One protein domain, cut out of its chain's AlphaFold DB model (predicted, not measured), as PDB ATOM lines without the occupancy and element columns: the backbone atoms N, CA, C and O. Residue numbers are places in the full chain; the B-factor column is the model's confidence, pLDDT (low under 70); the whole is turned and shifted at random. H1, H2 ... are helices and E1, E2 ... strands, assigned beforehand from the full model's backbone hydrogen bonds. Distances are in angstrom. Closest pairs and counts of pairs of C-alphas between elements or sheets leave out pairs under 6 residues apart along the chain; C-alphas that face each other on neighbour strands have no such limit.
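This is residues 3 to 95 of the 439 residues of an uncharacterized protein of Armatimonadetes bacterium (UniProt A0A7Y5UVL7). Picture a small closed barrel of six antiparallel strands, with the helix H1 packed on its outside over E1 and the very short helix H2 outside it beside E2 and E6. The longest strand, E6, bends by 84 degrees at residue 79, pairing with E5 before the bend and with E2 after it. The printed part has 93 residues, in the order E1 H1 E2 E3 E4 E5 E6 H2, and its class is mixed, helices and strands. It is compact, with a radius of gyration of the C-alphas of 12.3 A, and rounded, spanning 32 by 25 by 23 A.

Start at the barrel: round the ring run E1, residues 3 to 6, E3, residues 40 to 46, E2, residues 29 to 35, E6, residues 74 to 86, E5, residues 66 to 71, and E4, residues 57 to 62, then back to E1. Between E1 and E3, look for N 4 and O 44, 2.8 A apart and within hydrogen-bond range. E2 and E3 form a hairpin, with N 43 and O 32 at 2.9 A. On the other side of E2, N 31 and O 84 of E6 are 2.8 A apart. E4, E5 and E6 are a meander, each strand the antiparallel neighbour of the one before; find N 69 and O 76 at 2.8 A, and N 70 and O 59 at 2.8 A. E4 closes the ring on E1 through N 58 and O 3, 2.9 A. H1, residues 9 to 17, is on the barrel, outside it and over E1, at a height over the sheet of 9.1 A; on the local plane it runs slantwise to E1 at 32 degrees, only just more than along. The closest C-alphas of H1 and E3 are those of Thr 9 and Ala 41, 6.9 A. H2, residues 89 to 92, is also on the barrel and outside it, height 7.1 A, only just over none of the strands, with 2 C-alphas falling on E2 and 2 on E6. Its closest C-alpha pair with E2 is Leu 89 and Thr 29, 5.3 A. Every O i to N i+4 pair of H1 is within hydrogen-bond range; H2 is too short for one.

Find C-alpha 3 at (85.093, -6.751, 17.111), where E1 begins. E2 runs 19.7 A, E3 19.8 A, E4 15.1 A and E5 16.3 A. E6 spans 28.7 A from C-alpha 74 at (98.788, -8.994, 9.346) to C-alpha 86. H1 measures 12.2 A, and H2 ends at C-alpha 92, (72.794, -11.162, 12.829).

The two C-alphas farthest apart are those of Glu 23 and Gln 38, 33.7 A. The printed part has no cut. The link from H1 to E2, 11 residues, is long. Mean pLDDT of the printed part is 94.1, and no printed residue is under 70.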
ATOM      1  N   ASP A   3      85.189  -6.334  18.505       96.50
ATOM      2  CA  ASP A   3      85.093  -6.751  17.111       96.50
ATOM      3  C   ASP A   3      85.597  -8.192  17.003       96.50
ATOM      4  O   ASP A   3      86.739  -8.478  17.359       96.50
ATOM      5  N   LEU A   4      84.745  -9.104  16.535       96.56
ATOM      6  CA  LEU A   4      85.069 -10.513  16.324       96.56
ATOM      7  C   LEU A   4      85.114 -10.802  14.826       96.56
ATOM      8  O   LEU A   4      84.155 -10.518  14.106       96.56
ATOM      9  N   PHE A   5      86.225 -11.363  14.360       96.00
ATOM     10  CA  PHE A   5      86.453 -11.650  12.948       96.00
ATOM     11  C   PHE A   5      86.365 -13.146  12.654       96.00
ATOM     12  O   PHE A   5      86.946 -13.966  13.361       96.00
ATOM     13  N   PHE A   6      85.707 -13.477  11.545       96.25
ATOM     14  CA  PHE A   6      85.582 -14.833  11.030       96.25
ATOM     15  C   PHE A   6      85.941 -14.830   9.550       96.25
ATOM     16  O   PHE A   6      85.438 -14.014   8.774       96.25
ATOM     17  N   ARG A   7      86.838 -15.731   9.147       94.81
ATOM     18  CA  ARG A   7      87.389 -15.728   7.787       94.81
ATOM     19  C   ARG A   7      86.379 -16.218   6.756       94.81
ATOM     20  O   ARG A   7      86.417 -15.744   5.625       94.81
ATOM     21  N   THR A   8      85.502 -17.134   7.152       95.81
ATOM     22  CA  THR A   8      84.507 -17.767   6.284       95.81
ATOM     23  C   THR A   8      83.144 -17.821   6.978       95.81
ATOM     24  O   THR A   8      83.030 -17.617   8.191       95.81
ATOM     25  N   THR A   9      82.090 -18.116   6.216       95.56
ATOM     26  CA  THR A   9      80.764 -18.406   6.785       95.56
ATOM     27  C   THR A   9      80.798 -19.637   7.689       95.56
ATOM     28  O   THR A   9      80.162 -19.630   8.738       95.56
ATOM     29  N   ASP A  10      81.570 -20.667   7.335       95.75
ATOM     30  CA  ASP A  10      81.676 -21.884   8.143       95.75
ATOM     31  C   ASP A  10      82.377 -21.619   9.479       95.75
ATOM     32  O   ASP A  10      81.908 -22.097  10.511       95.75
ATOM     33  N   ASP A  11      83.425 -20.788   9.483       95.81
ATOM     34  CA  ASP A  11      84.124 -20.370  10.704       95.81
ATOM     35  C   ASP A  11      83.176 -19.617  11.645       95.81
ATOM     36  O   ASP A  11      83.126 -19.897  12.845       95.81
ATOM     37  N   LEU A  12      82.383 -18.691  11.091       96.50
ATOM     38  CA  LEU A  12      81.368 -17.954  11.840       96.50
ATOM     39  C   LEU A  12      80.336 -18.911  12.447       96.50
ATOM     40  O   LEU A  12      80.060 -18.854  13.644       96.50
ATOM     41  N   LEU A  13      79.763 -19.806  11.640       96.50
ATOM     42  CA  LEU A  13      78.732 -20.731  12.103       96.50
ATOM     43  C   LEU A  13      79.271 -21.745  13.116       96.50
ATOM     44  O   LEU A  13      78.560 -22.089  14.057       96.50
ATOM     45  N   ALA A  14      80.513 -22.206  12.963       95.88
ATOM     46  CA  ALA A  14      81.167 -23.082  13.927       95.88
ATOM     47  C   ALA A  14      81.347 -22.386  15.283       95.88
ATOM     48  O   ALA A  14      80.983 -22.955  16.311       95.88
ATOM     49  N   ALA A  15      81.829 -21.140  15.289       95.81
ATOM     50  CA  ALA A  15      81.984 -20.366  16.516       95.81
ATOM     51  C   ALA A  15      80.638 -20.074  17.194       95.81
ATOM     52  O   ALA A  15      80.504 -20.233  18.405       95.81
ATOM     53  N   LEU A  16      79.622 -19.703  16.412       95.94
ATOM     54  CA  LEU A  16      78.278 -19.449  16.919       95.94
ATOM     55  C   LEU A  16      77.619 -20.707  17.505       95.94
ATOM     56  O   LEU A  16      76.937 -20.612  18.519       95.94
ATOM     57  N   ARG A  17      77.842 -21.896  16.928       95.00
ATOM     58  CA  ARG A  17      77.330 -23.165  17.487       95.00
ATOM     59  C   ARG A  17      77.885 -23.479  18.872       95.00
ATOM     60  O   ARG A  17      77.188 -24.107  19.657       95.00
ATOM     61  N   LEU A  18      79.108 -23.039  19.161       94.44
ATOM     62  CA  LEU A  18      79.755 -23.210  20.464       94.44
ATOM     63  C   LEU A  18      79.271 -22.187  21.510       94.44
ATOM     64  O   LEU A  18      79.611 -22.307  22.684       94.44
ATOM     65  N   CYS A  19      78.478 -21.188  21.105       94.06
ATOM     66  CA  CYS A  19      77.888 -20.220  22.020       94.06
ATOM     67  C   CYS A  19      76.637 -20.799  22.696       94.06
ATOM     68  O   CYS A  19      75.529 -20.811  22.139       94.06
ATOM     69  N   ASP A  20      76.819 -21.255  23.931       91.12
ATOM     70  CA  ASP A  20      75.742 -21.803  24.759       91.12
ATOM     71  C   ASP A  20      75.125 -20.790  25.725       91.12
ATOM     72  O   ASP A  20      74.099 -21.085  26.332       91.12
ATOM     73  N   ASP A  21      75.701 -19.592  25.842       92.62
ATOM     74  CA  ASP A  21      75.185 -18.538  26.715       92.62
ATOM     75  C   ASP A  21      73.945 -17.843  26.108       92.62
ATOM     76  O   ASP A  21      74.074 -17.126  25.108       92.62
ATOM     77  N   PRO A  22      72.739 -17.994  26.694       90.94
ATOM     78  CA  PRO A  22      71.515 -17.397  26.158       90.94
ATOM     79  C   PRO A  22      71.517 -15.865  26.159       90.94
ATOM     80  O   PRO A  22      70.856 -15.257  25.317       90.94
ATOM     81  N   GLU A  23      72.240 -15.229  27.086       92.19
ATOM     82  CA  GLU A  23      72.298 -13.765  27.167       92.19
ATOM     83  C   GLU A  23      73.122 -13.179  26.019       92.19
ATOM     84  O   GLU A  23      72.716 -12.186  25.412       92.19
ATOM     85  N   THR A  24      74.205 -13.852  25.624       94.06
ATOM     86  CA  THR A  24      74.996 -13.482  24.443       94.06
ATOM     87  C   THR A  24      74.150 -13.430  23.167       94.06
ATOM     88  O   THR A  24      74.293 -12.512  22.358       94.06
ATOM     89  N   TRP A  25      73.187 -14.343  23.007       93.94
ATOM     90  CA  TRP A  25      72.280 -14.354  21.853       93.94
ATOM     91  C   TRP A  25      71.348 -13.142  21.766       93.94
ATOM     92  O   TRP A  25      70.852 -12.838  20.676       93.94
ATOM     93  N   ARG A  26      71.115 -12.443  22.883       92.12
ATOM     94  CA  ARG A  26      70.251 -11.256  22.982       92.12
ATOM     95  C   ARG A  26      71.001  -9.944  22.760       92.12
ATOM     96  O   ARG A  26      70.358  -8.903  22.662       92.12
ATOM     97  N   LEU A  27      72.330  -9.979  22.666       94.44
ATOM     98  CA  LEU A  27      73.140  -8.773  22.532       94.44
ATOM     99  C   LEU A  27      72.920  -8.095  21.170       94.44
ATOM    100  O   LEU A  27      73.059  -8.759  20.136       94.44
ATOM    101  N   PRO A  28      72.651  -6.777  21.136       95.94
ATOM    102  CA  PRO A  28      72.666  -6.006  19.901       95.94
ATOM    103  C   PRO A  28      73.995  -6.184  19.169       95.94
ATOM    104  O   PRO A  28      75.067  -6.100  19.770       95.94
ATOM    105  N   THR A  29      73.921  -6.461  17.870       96.44
ATOM    106  CA  THR A  29      75.081  -6.859  17.070       96.44
ATOM    107  C   THR A  29      75.044  -6.155  15.726       96.44
ATOM    108  O   THR A  29      74.030  -6.195  15.032       96.44
ATOM    109  N   ILE A  30      76.162  -5.556  15.315       97.38
ATOM    110  CA  ILE A  30      76.332  -5.092  13.936       97.38
ATOM    111  C   ILE A  30      77.176  -6.119  13.190       97.38
ATOM    112  O   ILE A  30      78.308  -6.400  13.581       97.38
ATOM    113  N   ARG A  31      76.629  -6.677  12.113       96.88
ATOM    114  CA  ARG A  31      77.342  -7.582  11.214       96.88
ATOM    115  C   ARG A  31      77.805  -6.836   9.978       96.88
ATOM    116  O   ARG A  31      76.985  -6.244   9.280       96.88
ATOM    117  N   TYR A  32      79.075  -7.003   9.643       97.44
ATOM    118  CA  TYR A  32      79.631  -6.615   8.354       97.44
ATOM    119  C   TYR A  32      80.038  -7.867   7.579       97.44
ATOM    120  O   TYR A  32      80.734  -8.732   8.113       97.44
ATOM    121  N   ALA A  33      79.605  -7.954   6.326       96.88
ATOM    122  CA  ALA A  33      80.101  -8.922   5.353       96.88
ATOM    123  C   ALA A  33      81.029  -8.190   4.386       96.88
ATOM    124  O   ALA A  33      80.670  -7.118   3.896       96.88
ATOM    125  N   PHE A  34      82.207  -8.737   4.107       97.25
ATOM    126  CA  PHE A  34      83.166  -8.112   3.198       97.25
ATOM    127  C   PHE A  34      84.012  -9.156   2.469       97.25
ATOM    128  O   PHE A  34      84.158 -10.295   2.921       97.25
ATOM    129  N   ARG A  35      84.593  -8.776   1.330       96.31
ATOM    130  CA  ARG A  35      85.371  -9.699   0.490       96.31
ATOM    131  C   ARG A  35      86.780  -9.920   1.057       96.31
ATOM    132  O   ARG A  35      87.685  -9.127   0.811       96.31
ATOM    133  N   GLY A  36      86.989 -11.019   1.780       87.56
ATOM    134  CA  GLY A  36      88.267 -11.400   2.398       87.56
ATOM    135  C   GLY A  36      89.129 -12.303   1.509       87.56
ATOM    136  O   GLY A  36      89.564 -13.367   1.944       87.56
ATOM    137  N   GLY A  37      89.356 -11.914   0.251       89.50
ATOM    138  CA  GLY A  37      89.995 -12.761  -0.764       89.50
ATOM    139  C   GLY A  37      88.971 -13.426  -1.689       89.50
ATOM    140  O   GLY A  37      88.209 -12.734  -2.363       89.50
ATOM    141  N   GLN A  38      88.968 -14.763  -1.769       91.38
ATOM    142  CA  GLN A  38      88.026 -15.503  -2.630       91.38
ATOM    143  C   GLN A  38      86.645 -15.702  -1.987       91.38
ATOM    144  O   GLN A  38      85.667 -15.867  -2.714       91.38
ATOM    145  N   GLU A  39      86.558 -15.621  -0.659       93.62
ATOM    146  CA  GLU A  39      85.356 -15.902   0.131       93.62
ATOM    147  C   GLU A  39      84.871 -14.654   0.887       93.62
ATOM    148  O   GLU A  39      85.618 -13.684   1.073       93.62
ATOM    149  N   THR A  40      83.606 -14.676   1.312       95.38
ATOM    150  CA  THR A  40      83.031 -13.650   2.190       95.38
ATOM    151  C   THR A  40      83.520 -13.878   3.618       95.38
ATOM    152  O   THR A  40      83.326 -14.954   4.187       95.38
ATOM    153  N   ALA A  41      84.130 -12.844   4.188       96.50
ATOM    154  CA  ALA A  41      84.535 -12.792   5.580       96.50
ATOM    155  C   ALA A  41      83.540 -11.955   6.393       96.50
ATOM    156  O   ALA A  41      82.821 -11.106   5.854       96.50
ATOM    157  N   TRP A  42      83.513 -12.192   7.701       97.38
ATOM    158  CA  TRP A  42      82.523 -11.617   8.601       97.38
ATOM    159  C   TRP A  42      83.191 -10.887   9.758       97.38
ATOM    160  O   TRP A  42      84.150 -11.375  10.355       97.38
ATOM    161  N   LEU A  43      82.646  -9.723  10.097       97.44
ATOM    162  CA  LEU A  43      82.986  -8.976  11.301       97.44
ATOM    163  C   LEU A  43      81.710  -8.783  12.120       97.44
ATOM    164  O   LEU A  43      80.742  -8.202  11.627       97.44
ATOM    165  N   LEU A  44      81.709  -9.260  13.361       97.69
ATOM    166  CA  LEU A  44      80.647  -8.992  14.325       97.69
ATOM    167  C   LEU A  44      81.130  -7.951  15.325       97.69
ATOM    168  O   LEU A  44      82.134  -8.158  16.003       97.69
ATOM    169  N   ARG A  45      80.407  -6.839  15.421       97.62
ATOM    170  CA  ARG A  45      80.692  -5.745  16.344       97.62
ATOM    171  C   ARG A  45      79.641  -5.698  17.437       97.62
ATOM    172  O   ARG A  45      78.449  -5.571  17.158       97.62
ATOM    173  N   PHE A  46      80.118  -5.727  18.673       96.31
ATOM    174  CA  PHE A  46      79.312  -5.639  19.882       96.31
ATOM    175  C   PHE A  46      79.723  -4.417  20.703       96.31
ATOM    176  O   PHE A  46      80.878  -3.978  20.666       96.31
ATOM    177  N   GLU A  47      78.810  -3.884  21.509       93.38
ATOM    178  CA  GLU A  47      79.163  -2.843  22.483       93.38
ATOM    179  C   GLU A  47      80.108  -3.391  23.561       93.38
ATOM    180  O   GLU A  47      81.130  -2.764  23.877       93.38
ATOM    181  N   GLN A  48      79.801  -4.596  24.048       89.56
ATOM    182  CA  GLN A  48      80.526  -5.336  25.079       89.56
ATOM    183  C   GLN A  48      81.002  -6.680  24.525       89.56
ATOM    184  O   GLN A  48      80.366  -7.237  23.636       89.56
ATOM    185  N   CYS A  49      82.120  -7.202  25.037       88.62
ATOM    186  CA  CYS A  49      82.618  -8.498  24.586       88.62
ATOM    187  C   CYS A  49      81.626  -9.602  24.987       88.62
ATOM    188  O   CYS A  49      81.366  -9.752  26.183       88.62
ATOM    189  N   PRO A  50      81.078 -10.361  24.025       91.44
ATOM    190  CA  PRO A  50      80.173 -11.463  24.322       91.44
ATOM    191  C   PRO A  50      80.910 -12.587  25.058       91.44
ATOM    192  O   PRO A  50      82.088 -12.847  24.795       91.44
ATOM    193  N   ALA A  51      80.223 -13.262  25.977       88.56
ATOM    194  CA  ALA A  51      80.774 -14.409  26.686       88.56
ATOM    195  C   ALA A  51      80.617 -15.685  25.842       88.56
ATOM    196  O   ALA A  51      79.646 -15.862  25.112       88.56
ATOM    197  N   GLY A  52      81.583 -16.601  25.934       86.69
ATOM    198  CA  GLY A  52      81.461 -17.935  25.335       86.69
ATOM    199  C   GLY A  52      81.609 -18.012  23.810       86.69
ATOM    200  O   GLY A  52      81.515 -19.110  23.271       86.69
ATOM    201  N   LEU A  53      81.879 -16.906  23.106       89.75
ATOM    202  CA  LEU A  53      82.265 -16.968  21.693       89.75
ATOM    203  C   LEU A  53      83.770 -17.255  21.557       89.75
ATOM    204  O   LEU A  53      84.580 -16.496  22.092       89.75
ATOM    205  N   PRO A  54      84.175 -18.319  20.836       85.19
ATOM    206  CA  PRO A  54      85.573 -18.718  20.694       85.19
ATOM    207  C   PRO A  54      86.280 -17.895  19.603       85.19
ATOM    208  O   PRO A  54      86.762 -18.438  18.613       85.19
ATOM    209  N   ALA A  55      86.304 -16.571  19.759       83.25
ATOM    210  CA  ALA A  55      86.994 -15.661  18.851       83.25
ATOM    211  C   ALA A  55      87.738 -14.586  19.644       83.25
ATOM    212  O   ALA A  55      87.178 -13.961  20.546       83.25
ATOM    213  N   GLU A  56      89.007 -14.365  19.300       81.81
ATOM    214  CA  GLU A  56      89.792 -13.288  19.896       81.81
ATOM    215  C   GLU A  56      89.351 -11.931  19.325       81.81
ATOM    216  O   GLU A  56      89.144 -11.813  18.111       81.81
ATOM    217  N   PRO A  57      89.206 -10.892  20.168       87.56
ATOM    218  CA  PRO A  57      88.921  -9.548  19.695       87.56
ATOM    219  C   PRO A  57      90.018  -9.041  18.758       87.56
ATOM    220  O   PRO A  57      91.206  -9.116  19.069       87.56
ATOM    221  N   VAL A  58      89.611  -8.461  17.634       93.00
ATOM    222  CA  VAL A  58      90.507  -7.827  16.662       93.00
ATOM    223  C   VAL A  58      90.336  -6.311  16.678       93.00
ATOM    224  O   VAL A  58      89.347  -5.783  17.183       93.00
ATOM    225  N   SER A  59      91.296  -5.585  16.104       94.62
ATOM    226  CA  SER A  59      91.100  -4.169  15.787       94.62
ATOM    227  C   SER A  59      90.558  -4.056  14.367       94.62
ATOM    228  O   SER A  59      91.154  -4.615  13.445       94.62
ATOM    229  N   ALA A  60      89.434  -3.363  14.174       95.44
ATOM    230  CA  ALA A  60      88.865  -3.164  12.848       95.44
ATOM    231  C   ALA A  60      88.414  -1.719  12.602       95.44
ATOM    232  O   ALA A  60      87.773  -1.080  13.441       95.44
ATOM    233  N   ALA A  61      88.698  -1.221  11.401       96.19
ATOM    234  CA  ALA A  61      88.177   0.034  10.881       96.19
ATOM    235  C   ALA A  61      87.173  -0.266   9.763       96.19
ATOM    236  O   ALA A  61      87.472  -1.012   8.832       96.19
ATOM    237  N   VAL A  62      85.979   0.318   9.859       96.19
ATOM    238  CA  VAL A  62      84.926   0.181   8.846       96.19
ATOM    239  C   VAL A  62      84.637   1.555   8.260       96.19
ATOM    240  O   VAL A  62      84.415   2.514   8.998       96.19
ATOM    241  N   SER A  63      84.658   1.643   6.936       95.69
ATOM    242  CA  SER A  63      84.258   2.815   6.158       95.69
ATOM    243  C   SER A  63      83.079   2.461   5.247       95.69
ATOM    244  O   SER A  63      82.681   1.302   5.173       95.69
ATOM    245  N   ALA A  64      82.546   3.440   4.509       93.06
ATOM    246  CA  ALA A  64      81.403   3.224   3.619       93.06
ATOM    247  C   ALA A  64      81.628   2.124   2.561       93.06
ATOM    248  O   ALA A  64      80.666   1.500   2.128       93.06
ATOM    249  N   ASN A  65      82.881   1.889   2.150       95.75
ATOM    250  CA  ASN A  65      83.204   0.987   1.041       95.75
ATOM    251  C   ASN A  65      84.217  -0.106   1.401       95.75
ATOM    252  O   ASN A  65      84.455  -0.991   0.584       95.75
ATOM    253  N   GLU A  66      84.846  -0.052   2.573       97.00
ATOM    254  CA  GLU A  66      85.974  -0.923   2.915       97.00
ATOM    255  C   GLU A  66      85.954  -1.298   4.395       97.00
ATOM    256  O   GLU A  66      85.691  -0.455   5.260       97.00
ATOM    257  N   VAL A  67      86.295  -2.558   4.665       97.19
ATOM    258  CA  VAL A  67      86.581  -3.087   5.997       97.19
ATOM    259  C   VAL A  67      88.067  -3.433   6.076       97.19
ATOM    260  O   VAL A  67      88.590  -4.160   5.229       97.19
ATOM    261  N   VAL A  68      88.739  -2.925   7.110       97.12
ATOM    262  CA  VAL A  68      90.142  -3.213   7.431       97.12
ATOM    263  C   VAL A  68      90.192  -3.901   8.789       97.12
ATOM    264  O   VAL A  68      89.776  -3.316   9.784       97.12
ATOM    265  N   VAL A  69      90.707  -5.129   8.835       96.25
ATOM    266  CA  VAL A  69      90.874  -5.922  10.061       96.25
ATOM    267  C   VAL A  69      92.360  -6.149  10.325       96.25
ATOM    268  O   VAL A  69      93.053  -6.764   9.514       96.25
ATOM    269  N   THR A  70      92.850  -5.689  11.474       95.94
ATOM    270  CA  THR A  70      94.239  -5.848  11.916       95.94
ATOM    271  C   THR A  70      94.353  -7.049  12.855       95.94
ATOM    272  O   THR A  70      93.723  -7.080  13.914       95.94
ATOM    273  N   ARG A  71      95.168  -8.037  12.467       91.81
ATOM    274  CA  ARG A  71      95.419  -9.286  13.206       91.81
ATOM    275  C   ARG A  71      96.918  -9.464  13.487       91.81
ATOM    276  O   ARG A  71      97.722  -8.805  12.822       91.81
ATOM    277  N   PRO A  72      97.320 -10.366  14.403       88.75
ATOM    278  CA  PRO A  72      98.733 -10.669  14.648       88.75
ATOM    279  C   PRO A  72      99.493 -11.116  13.390       88.75
ATOM    280  O   PRO A  72     100.665 -10.787  13.230       88.75
ATOM    281  N   GLU A  73      98.826 -11.821  12.471       90.62
ATOM    282  CA  GLU A  73      99.420 -12.317  11.221       90.62
ATOM    283  C   GLU A  73      99.452 -11.265  10.098       90.62
ATOM    284  O   GLU A  73     100.017 -11.520   9.033       90.62
ATOM    285  N   GLY A  74      98.834 -10.096  10.305       92.44
ATOM    286  CA  GLY A  74      98.788  -8.994   9.346       92.44
ATOM    287  C   GLY A  74      97.399  -8.382   9.153       92.44
ATOM    288  O   GLY A  74      96.414  -8.754   9.796       92.44
ATOM    289  N   GLU A  75      97.316  -7.422   8.233       94.25
ATOM    290  CA  GLU A  75      96.065  -6.745   7.886       94.25
ATOM    291  C   GLU A  75      95.308  -7.477   6.775       94.25
ATOM    292  O   GLU A  75      95.878  -7.852   5.750       94.25
ATOM    293  N   LEU A  76      93.999  -7.640   6.964       93.94
ATOM    294  CA  LEU A  76      93.067  -8.059   5.924       93.94
ATOM    295  C   LEU A  76      92.206  -6.863   5.525       93.94
ATOM    296  O   LEU A  76      91.609  -6.217   6.382       93.94
ATOM    297  N   ARG A  77      92.130  -6.587   4.224       95.94
ATOM    298  CA  ARG A  77      91.324  -5.497   3.671       95.94
ATOM    299  C   ARG A  77      90.425  -6.027   2.573       95.94
ATOM    300  O   ARG A  77      90.856  -6.873   1.789       95.94
ATOM    301  N   GLY A  78      89.197  -5.531   2.519       96.31
ATOM    302  CA  GLY A  78      88.253  -5.923   1.486       96.31
ATOM    303  C   GLY A  78      87.075  -4.964   1.359       96.31
ATOM    304  O   GLY A  78      86.727  -4.289   2.331       96.31
ATOM    305  N   PRO A  79      86.448  -4.896   0.173       97.25
ATOM    306  CA  PRO A  79      85.241  -4.111  -0.030       97.25
ATOM    307  C   PRO A  79      84.096  -4.610   0.856       97.25
ATOM    308  O   PRO A  79      83.881  -5.821   0.975       97.25
ATOM    309  N   LEU A  80      83.361  -3.669   1.451       97.25
ATOM    310  CA  LEU A  80      82.150  -3.944   2.225       97.25
ATOM    311  C   LEU A  80      81.037  -4.438   1.284       97.25
ATOM    312  O   LEU A  80      80.676  -3.749   0.333       97.25
ATOM    313  N   GLU A  81      80.496  -5.627   1.547       96.00
ATOM    314  CA  GLU A  81      79.408  -6.237   0.766       96.00
ATOM    315  C   GLU A  81      78.039  -5.957   1.400       96.00
ATOM    316  O   GLU A  81      77.071  -5.676   0.694       96.00
ATOM    317  N   SER A  82      77.938  -6.023   2.731       95.25
ATOM    318  CA  SER A  82      76.713  -5.656   3.448       95.25
ATOM    319  C   SER A  82      76.977  -5.269   4.899       95.25
ATOM    320  O   SER A  82      77.913  -5.763   5.530       95.25
ATOM    321  N   GLU A  83      76.105  -4.420   5.433       96.25
ATOM    322  CA  GLU A  83      76.037  -4.053   6.845       96.25
ATOM    323  C   GLU A  83      74.624  -4.335   7.366       96.25
ATOM    324  O   GLU A  83      73.629  -3.967   6.737       96.25
ATOM    325  N   LEU A  84      74.534  -4.988   8.525       95.88
ATOM    326  CA  LEU A  84      73.276  -5.259   9.210       95.88
ATOM    327  C   LEU A  84      73.419  -4.941  10.698       95.88
ATOM    328  O   LEU A  84      74.052  -5.690  11.438       95.88
ATOM    329  N   ALA A  85      72.784  -3.858  11.141       96.00
ATOM    330  CA  ALA A  85      72.555  -3.602  12.557       96.00
ATOM    331  C   ALA A  85      71.348  -4.427  13.024       96.00
ATOM    332  O   ALA A  85      70.206  -4.139  12.660       96.00
ATOM    333  N   ALA A  86      71.611  -5.475  13.799       93.69
ATOM    334  CA  ALA A  86      70.608  -6.384  14.321       93.69
ATOM    335  C   ALA A  86      70.371  -6.122  15.820       93.69
ATOM    336  O   ALA A  86      71.324  -5.898  16.572       93.69
ATOM    337  N   PRO A  87      69.115  -6.192  16.295       92.38
ATOM    338  CA  PRO A  87      68.800  -6.015  17.712       92.38
ATOM    339  C   PRO A  87      69.308  -7.174  18.578       92.38
ATOM    340  O   PRO A  87      69.343  -7.042  19.796       92.38
ATOM    341  N   SER A  88      69.694  -8.298  17.972       93.56
ATOM    342  CA  SER A  88      70.266  -9.448  18.662       93.56
ATOM    343  C   SER A  88      71.270 -10.188  17.776       93.56
ATOM    344  O   SER A  88      71.176 -10.142  16.544       93.56
ATOM    345  N   LEU A  89      72.201 -10.919  18.391       94.88
ATOM    346  CA  LEU A  89      73.157 -11.776  17.686       94.88
ATOM    347  C   LEU A  89      72.446 -12.833  16.837       94.88
ATOM    348  O   LEU A  89      72.864 -13.112  15.716       94.88
ATOM    349  N   LEU A  90      71.329 -13.374  17.332       92.69
ATOM    350  CA  LEU A  90      70.538 -14.357  16.593       92.69
ATOM    351  C   LEU A  90      70.040 -13.802  15.251       92.69
ATOM    352  O   LEU A  90      70.067 -14.502  14.240       92.69
ATOM    353  N   GLN A  91      69.639 -12.530  15.224       92.69
ATOM    354  CA  GLN A  91      69.199 -11.866  13.997       92.69
ATOM    355  C   GLN A  91      70.364 -11.443  13.091       92.69
ATOM    356  O   GLN A  91      70.155 -11.189  11.907       92.69
ATOM    357  N   ALA A  92      71.592 -11.406  13.615       94.81
ATOM    358  CA  ALA A  92      72.794 -11.162  12.829       94.81
ATOM    359  C   ALA A  92      73.288 -12.418  12.087       94.81
ATOM    360  O   ALA A  92      74.113 -12.305  11.188       94.81
ATOM    361  N   VAL A  93      72.812 -13.626  12.389       95.25
ATOM    362  CA  VAL A  93      73.302 -14.843  11.717       95.25
ATOM    363  C   VAL A  93      72.952 -14.817  10.217       95.25
ATOM    364  O   VAL A  93      71.805 -14.531   9.862       95.25
ATOM    365  N   PRO A  94      73.909 -15.070   9.302       95.12
ATOM    366  CA  PRO A  94      73.619 -15.083   7.874       95.12
ATOM    367  C   PRO A  94      72.781 -16.298   7.473       95.12
ATOM    368  O   PRO A  94      72.952 -17.404   7.988       95.12
ATOM    369  N   LEU A  95      71.891 -16.083   6.506       95.12
ATOM    370  CA  LEU A  95      71.203 -17.160   5.809       95.12
ATOM    371  C   LEU A  95      72.185 -17.903   4.900       95.12
ATOM    372  O   LEU A  95      73.070 -17.290   4.300       95.12
TER     373      LEU A  95